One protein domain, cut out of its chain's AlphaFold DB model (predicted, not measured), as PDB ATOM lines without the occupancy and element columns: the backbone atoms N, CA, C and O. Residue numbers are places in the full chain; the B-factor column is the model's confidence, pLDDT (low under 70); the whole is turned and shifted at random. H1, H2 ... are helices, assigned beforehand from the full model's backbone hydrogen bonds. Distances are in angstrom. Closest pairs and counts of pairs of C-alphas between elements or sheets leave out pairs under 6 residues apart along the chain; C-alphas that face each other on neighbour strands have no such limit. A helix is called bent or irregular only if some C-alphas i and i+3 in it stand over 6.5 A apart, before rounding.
ATOM      1  N   ASP A  15     158.814 153.177 203.367       89.50
ATOM      2  CA  ASP A  15     157.393 153.502 203.266       89.50
ATOM      3  C   ASP A  15     157.085 154.852 203.931       89.50
ATOM      4  O   ASP A  15     156.434 155.695 203.316       89.50
ATOM      5  N   GLY A  16     157.660 155.144 205.105       88.69
ATOM      6  CA  GLY A  16     157.513 156.440 205.770       88.69
ATOM      7  C   GLY A  16     158.070 157.612 204.953       88.69
ATOM      8  O   GLY A  16     157.459 158.689 204.900       88.69
ATOM      9  N   PHE A  17     159.199 157.417 204.260       89.94
ATOM     10  CA  PHE A  17     159.726 158.413 203.320       89.94
ATOM     11  C   PHE A  17     158.851 158.558 202.075       89.94
ATOM     12  O   PHE A  17     158.603 159.686 201.648       89.94
ATOM     13  N   LYS A  18     158.363 157.448 201.508       90.50
ATOM     14  CA  LYS A  18     157.465 157.447 200.343       90.50
ATOM     15  C   LYS A  18     156.182 158.215 200.650       90.50
ATOM     16  O   LYS A  18     155.836 159.123 199.895       90.50
ATOM     17  N   ASP A  19     155.551 157.937 201.784       89.69
ATOM     18  CA  ASP A  19     154.343 158.631 202.230       89.69
ATOM     19  C   ASP A  19     154.601 160.122 202.468       89.69
ATOM     20  O   ASP A  19     153.872 160.969 201.948       89.69
ATOM     21  N   SER A  20     155.697 160.464 203.154       89.50
ATOM     22  CA  SER A  20     156.076 161.864 203.396       89.50
ATOM     23  C   SER A  20     156.335 162.632 202.095       89.50
ATOM     24  O   SER A  20     155.931 163.788 201.963       89.50
ATOM     25  N   LEU A  21     156.996 162.007 201.116       89.56
ATOM     26  CA  LEU A  21     157.254 162.611 199.809       89.56
ATOM     27  C   LEU A  21     155.969 162.764 198.992       89.56
ATOM     28  O   LEU A  21     155.796 163.796 198.341       89.56
ATOM     29  N   PHE A  22     155.047 161.800 199.056       89.62
ATOM     30  CA  PHE A  22     153.724 161.945 198.450       89.62
ATOM     31  C   PHE A  22     152.920 163.077 199.086       89.62
ATOM     32  O   PHE A  22     152.282 163.840 198.363       89.62
ATOM     33  N   ASP A  23     152.966 163.234 200.406       88.81
ATOM     34  CA  ASP A  23     152.277 164.325 201.096       88.81
ATOM     35  C   ASP A  23     152.856 165.695 200.728       88.81
ATOM     36  O   ASP A  23     152.104 166.636 200.448       88.81
ATOM     37  N   ILE A  24     154.184 165.805 200.631       89.25
ATOM     38  CA  ILE A  24     154.858 167.009 200.124       89.25
ATOM     39  C   ILE A  24     154.425 167.281 198.679       89.25
ATOM     40  O   ILE A  24     154.058 168.411 198.349       89.25
ATOM     41  N   ALA A  25     154.418 166.259 197.823       88.88
ATOM     42  CA  ALA A  25     154.055 166.416 196.422       88.88
ATOM     43  C   ALA A  25     152.594 166.852 196.247       88.88
ATOM     44  O   ALA A  25     152.336 167.791 195.503       88.88
ATOM     45  N   ARG A  26     151.649 166.266 196.995       87.50
ATOM     46  CA  ARG A  26     150.231 166.682 196.998       87.50
ATOM     47  C   ARG A  26     150.044 168.120 197.477       87.50
ATOM     48  O   ARG A  26     149.158 168.817 196.990       87.50
ATOM     49  N   THR A  27     150.859 168.555 198.437       91.19
ATOM     50  CA  THR A  27     150.769 169.902 199.018       91.19
ATOM     51  C   THR A  27     151.309 170.969 198.066       91.19
ATOM     52  O   THR A  27     150.709 172.032 197.926       91.19
ATOM     53  N   HIS A  28     152.442 170.701 197.414       91.00
ATOM     54  CA  HIS A  28     153.127 171.676 196.563       91.00
ATOM     55  C   HIS A  28     152.727 171.609 195.086       91.00
ATOM     56  O   HIS A  28     152.817 172.627 194.402       91.00
ATOM     57  N   PHE A  29     152.268 170.448 194.616       88.31
ATOM     58  CA  PHE A  29     151.863 170.181 193.234       88.31
ATOM     59  C   PHE A  29     150.472 169.520 193.199       88.31
ATOM     60  O   PHE A  29     150.342 168.363 192.789       88.31
ATOM     61  N   PRO A  30     149.409 170.215 193.648       86.19
ATOM     62  CA  PRO A  30     148.051 169.661 193.687       86.19
ATOM     63  C   PRO A  30     147.510 169.251 192.304       86.19
ATOM     64  O   PRO A  30     146.553 168.484 192.210       86.19
ATOM     65  N   GLU A  31     148.103 169.755 191.222       87.44
ATOM     66  CA  GLU A  31     147.812 169.374 189.840       87.44
ATOM     67  C   GLU A  31     148.308 167.969 189.462       87.44
ATOM     68  O   GLU A  31     147.811 167.390 188.492       87.44
ATOM     69  N   TRP A  32     149.265 167.404 190.204       83.81
ATOM     70  CA  TRP A  32     149.763 166.056 189.961       83.81
ATOM     71  C   TRP A  32     148.855 165.021 190.637       83.81
ATOM     72  O   TRP A  32     148.942 164.755 191.832       83.81
ATOM     73  N   THR A  33     147.948 164.443 189.849       81.25
ATOM     74  CA  THR A  33     146.912 163.505 190.323       81.25
ATOM     75  C   THR A  33     147.187 162.043 189.969       81.25
ATOM     76  O   THR A  33     146.506 161.151 190.476       81.25
ATOM     77  N   ASP A  34     148.170 161.785 189.104       80.00
ATOM     78  CA  ASP A  34     148.502 160.444 188.627       80.00
ATOM     79  C   ASP A  34     149.502 159.755 189.563       80.00
ATOM     80  O   ASP A  34     150.699 160.048 189.552       80.00
ATOM     81  N   VAL A  35     148.974 158.831 190.365       81.50
ATOM     82  CA  VAL A  35     149.697 158.046 191.378       81.50
ATOM     83  C   VAL A  35     149.854 156.573 190.984       81.50
ATOM     84  O   VAL A  35     150.070 155.721 191.843       81.50
ATOM     85  N   LEU A  36     149.711 156.242 189.697       86.50
ATOM     86  CA  LEU A  36     149.940 154.879 189.216       86.50
ATOM     87  C   LEU A  36     151.420 154.493 189.359       86.50
ATOM     88  O   LEU A  36     152.303 155.288 189.055       86.50
ATOM     89  N   GLU A  37     151.698 153.243 189.740       81.88
ATOM     90  CA  GLU A  37     153.074 152.730 189.902       81.88
ATOM     91  C   GLU A  37     153.907 152.810 188.613       81.88
ATOM     92  O   GLU A  37     155.126 152.937 188.655       81.88
ATOM     93  N   SER A  38     153.259 152.780 187.446       86.62
ATOM     94  CA  SER A  38     153.927 152.928 186.150       86.62
ATOM     95  C   SER A  38     154.326 154.371 185.818       86.62
ATOM     96  O   SER A  38     155.010 154.598 184.816       86.62
ATOM     97  N   ASN A  39     153.901 155.357 186.612       90.06
ATOM     98  CA  ASN A  39     154.215 156.760 186.381       90.06
ATOM     99  C   ASN A  39     155.679 157.056 186.752       90.06
ATOM    100  O   ASN A  39     156.151 156.728 187.840       90.06
ATOM    101  N   HIS A  40     156.406 157.748 185.870       86.94
ATOM    102  CA  HIS A  40     157.812 158.099 186.104       86.94
ATOM    103  C   HIS A  40     158.035 158.990 187.341       86.94
ATOM    104  O   HIS A  40     159.099 158.925 187.953       86.94
ATOM    105  N   GLY A  41     157.057 159.817 187.721       87.06
ATOM    106  CA  GLY A  41     157.087 160.616 188.946       87.06
ATOM    107  C   GLY A  41     156.993 159.753 190.203       87.06
ATOM    108  O   GLY A  41     157.730 159.990 191.157       87.06
ATOM    109  N   VAL A  42     156.171 158.697 190.173       89.88
ATOM    110  CA  VAL A  42     156.112 157.700 191.253       89.88
ATOM    111  C   VAL A  42     157.436 156.943 191.337       89.88
ATOM    112  O   VAL A  42     158.018 156.889 192.414       89.88
ATOM    113  N   MET A  43     157.990 156.494 190.205       90.06
ATOM    114  CA  MET A  43     159.322 155.869 190.158       90.06
ATOM    115  C   MET A  43     160.414 156.769 190.768       90.06
ATOM    116  O   MET A  43     161.296 156.285 191.475       90.06
ATOM    117  N   PHE A  44     160.373 158.083 190.518       90.88
ATOM    118  CA  PHE A  44     161.339 159.021 191.097       90.88
ATOM    119  C   PHE A  44     161.167 159.180 192.612       90.88
ATOM    120  O   PHE A  44     162.167 159.217 193.326       90.88
ATOM    121  N   ILE A  45     159.924 159.229 193.109       91.38
ATOM    122  CA  ILE A  45     159.646 159.220 194.553       91.38
ATOM    123  C   ILE A  45     160.182 157.944 195.189       91.38
ATOM    124  O   ILE A  45     160.889 158.026 196.184       91.38
ATOM    125  N   GLU A  46     159.907 156.781 194.605       91.81
ATOM    126  CA  GLU A  46     160.393 155.500 195.120       91.81
ATOM    127  C   GLU A  46     161.924 155.445 195.153       91.81
ATOM    128  O   GLU A  46     162.520 155.059 196.160       91.81
ATOM    129  N   TRP A  47     162.588 155.914 194.095       94.38
ATOM    130  CA  TRP A  47     164.047 155.992 194.070       94.38
ATOM    131  C   TRP A  47     164.600 156.945 195.141       94.38
ATOM    132  O   TRP A  47     165.558 156.605 195.841       94.38
ATOM    133  N   LEU A  48     163.978 158.115 195.320       93.38
ATOM    134  CA  LEU A  48     164.377 159.081 196.342       93.38
ATOM    135  C   LEU A  48     164.121 158.555 197.762       93.38
ATOM    136  O   LEU A  48     164.968 158.750 198.637       93.38
ATOM    137  N   SER A  49     163.011 157.849 197.991       92.88
ATOM    138  CA  SER A  49     162.713 157.163 199.253       92.88
ATOM    139  C   SER A  49     163.757 156.104 199.567       92.88
ATOM    140  O   SER A  49     164.237 156.040 200.696       92.88
ATOM    141  N   PHE A  50     164.173 155.313 198.573       93.56
ATOM    142  CA  PHE A  50     165.233 154.324 198.750       93.56
ATOM    143  C   PHE A  50     166.562 154.980 199.150       93.56
ATOM    144  O   PHE A  50     167.195 154.547 200.114       93.56
ATOM    145  N   ILE A  51     166.979 156.046 198.460       94.06
ATOM    146  CA  ILE A  51     168.203 156.787 198.814       94.06
ATOM    147  C   ILE A  51     168.088 157.378 200.226       94.06
ATOM    148  O   ILE A  51     169.022 157.259 201.019       94.06
ATOM    149  N   SER A  52     166.942 157.977 200.555       91.31
ATOM    150  CA  SER A  52     166.700 158.619 201.853       91.31
ATOM    151  C   SER A  52     166.722 157.611 203.000       91.31
ATOM    152  O   SER A  52     167.362 157.868 204.015       91.31
ATOM    153  N   ALA A  53     166.111 156.437 202.820       91.25
ATOM    154  CA  ALA A  53     166.126 155.359 203.805       91.25
ATOM    155  C   ALA A  53     167.548 154.832 204.061       91.25
ATOM    156  O   ALA A  53     167.953 154.689 205.214       91.25
ATOM    157  N   ASN A  54     168.344 154.612 203.006       91.38
ATOM    158  CA  ASN A  54     169.741 154.190 203.160       91.38
ATOM    159  C   ASN A  54     170.588 155.261 203.861       91.38
ATOM    160  O   ASN A  54     171.356 154.943 204.768       91.38
ATOM    161  N   LEU A  55     170.430 156.535 203.485       91.62
ATOM    162  CA  LEU A  55     171.154 157.635 204.120       91.62
ATOM    163  C   LEU A  55     170.764 157.791 205.596       91.62
ATOM    164  O   LEU A  55     171.642 157.957 206.439       91.62
ATOM    165  N   ALA A  56     169.472 157.701 205.916       89.38
ATOM    166  CA  ALA A  56     168.980 157.761 207.288       89.38
ATOM    167  C   ALA A  56     169.516 156.595 208.127       89.38
ATOM    168  O   ALA A  56     169.956 156.801 209.259       89.38
ATOM    169  N   TRP A  57     169.557 155.383 207.563       87.44
ATOM    170  CA  TRP A  57     170.189 154.240 208.214       87.44
ATOM    171  C   TRP A  57     171.677 154.493 208.484       87.44
ATOM    172  O   TRP A  57     172.113 154.312 209.620       87.44
ATOM    173  N   MET A  58     172.440 154.982 207.497       90.19
ATOM    174  CA  MET A  58     173.862 155.309 207.680       90.19
ATOM    175  C   MET A  58     174.063 156.380 208.758       90.19
ATOM    176  O   MET A  58     174.919 156.221 209.624       90.19
ATOM    177  N   GLN A  59     173.267 157.452 208.747       89.62
ATOM    178  CA  GLN A  59     173.333 158.512 209.757       89.62
ATOM    179  C   GLN A  59     173.033 157.981 211.160       89.62
ATOM    180  O   GLN A  59     173.787 158.269 212.086       89.62
ATOM    181  N   ASN A  60     171.984 157.170 211.315       86.69
ATOM    182  CA  ASN A  60     171.628 156.558 212.595       86.69
ATOM    183  C   ASN A  60     172.700 155.582 213.078       86.69
ATOM    184  O   ASN A  60     173.041 155.569 214.261       86.69
ATOM    185  N   TYR A  61     173.244 154.781 212.166       87.75
ATOM    186  CA  TYR A  61     174.339 153.876 212.464       87.75
ATOM    187  C   TYR A  61     175.559 154.659 212.955       87.75
ATOM    188  O   TYR A  61     176.036 154.399 214.055       87.75
ATOM    189  N   HIS A  62     176.001 155.683 212.218       87.88
ATOM    190  CA  HIS A  62     177.104 156.536 212.647       87.88
ATOM    191  C   HIS A  62     176.801 157.221 213.980       87.88
ATOM    192  O   HIS A  62     177.634 157.148 214.875       87.88
ATOM    193  N   ALA A  63     175.621 157.814 214.172       88.88
ATOM    194  CA  ALA A  63     175.243 158.474 215.425       88.88
ATOM    195  C   ALA A  63     175.345 157.536 216.638       88.88
ATOM    196  O   ALA A  63     175.852 157.940 217.683       88.88
ATOM    197  N   ARG A  64     174.949 156.263 216.491       87.25
ATOM    198  CA  ARG A  64     175.112 155.249 217.545       87.25
ATOM    199  C   ARG A  64     176.579 154.949 217.859       87.25
ATOM    200  O   ARG A  64     176.899 154.682 219.004       87.25
ATOM    201  N   GLN A  65     177.487 155.042 216.890       90.62
ATOM    202  CA  GLN A  65     178.911 154.764 217.119       90.62
ATOM    203  C   GLN A  65     179.672 155.887 217.853       90.62
ATOM    204  O   GLN A  65     180.819 155.669 218.231       90.62
ATOM    205  N   HIS A  66     179.079 157.072 218.048       89.94
ATOM    206  CA  HIS A  66     179.768 158.225 218.656       89.94
ATOM    207  C   HIS A  66     179.641 158.305 220.183       89.94
ATOM    208  O   HIS A  66     180.331 159.115 220.795       89.94
TER     209      HIS A  66
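Overview. This is residues 15 to 66 of the 585 residues of the protein "Baseplate_J domain-containing protein" of Deltaproteobacteria bacterium CG11_big_fil_rev_8_21_14_0_20_47_16 (UniProt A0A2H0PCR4). One long helix, H2, makes the length of the domain, and the shorter helix H1 meets it partway along with its beginning and slants away from there; the link, residues 29 to 39, closes the open side, and H1, the link and the first part of H2 make a rough triangle. The far part of H2, residues 54 to 65, sticks out with His 66 as a free arm. The printed part has 52 residues with two named helices, H1 then H2, and no named strand; the class is all helix. The whole is loose, with a radius of gyration of the C-alphas of 13.6 A and spans of 44 by 21 by 12 A.

Along the chain. H1 runs from Asp 15 to His 28, with C-alpha 15 at (157.393, 153.502, 203.266) and 19.8 A from first to last C-alpha. H2 runs from His 40, with its C-alpha at (157.812, 158.099, 186.104), to Gln 65, with its C-alpha at (178.911, 154.764, 217.119), and measures 37.7 A from first to last C-alpha. Neither helix is bent.

Arrangement. H1 and H2 touch, with 10 pairs of C-alphas within 8 A. Their closest C-alphas are those of Phe 17 and Ser 49, 5.2 A apart. H2 touches H1 with residues 45 to 53 alone. Their lines stand at a steep tilt of 54 degrees, and they run opposite ways. In both helices every O i to N i+4 pair is within hydrogen-bond range.

Size, cuts and confidence. The two C-alphas farthest apart are those of Glu 31 and His 66, at 44.5 A. Residues 26 to 31, of which 26 to 28 belong to H1, stand free, as do residues 54 to 66, of which 54 to 65 belong to H2. Without these stretches the body spans 24 by 16 by 11 A. The link from H1 to H2 is long, with 11 residues. The printed part has no cut; its mean pLDDT is 88.9, and no printed residue is under 70.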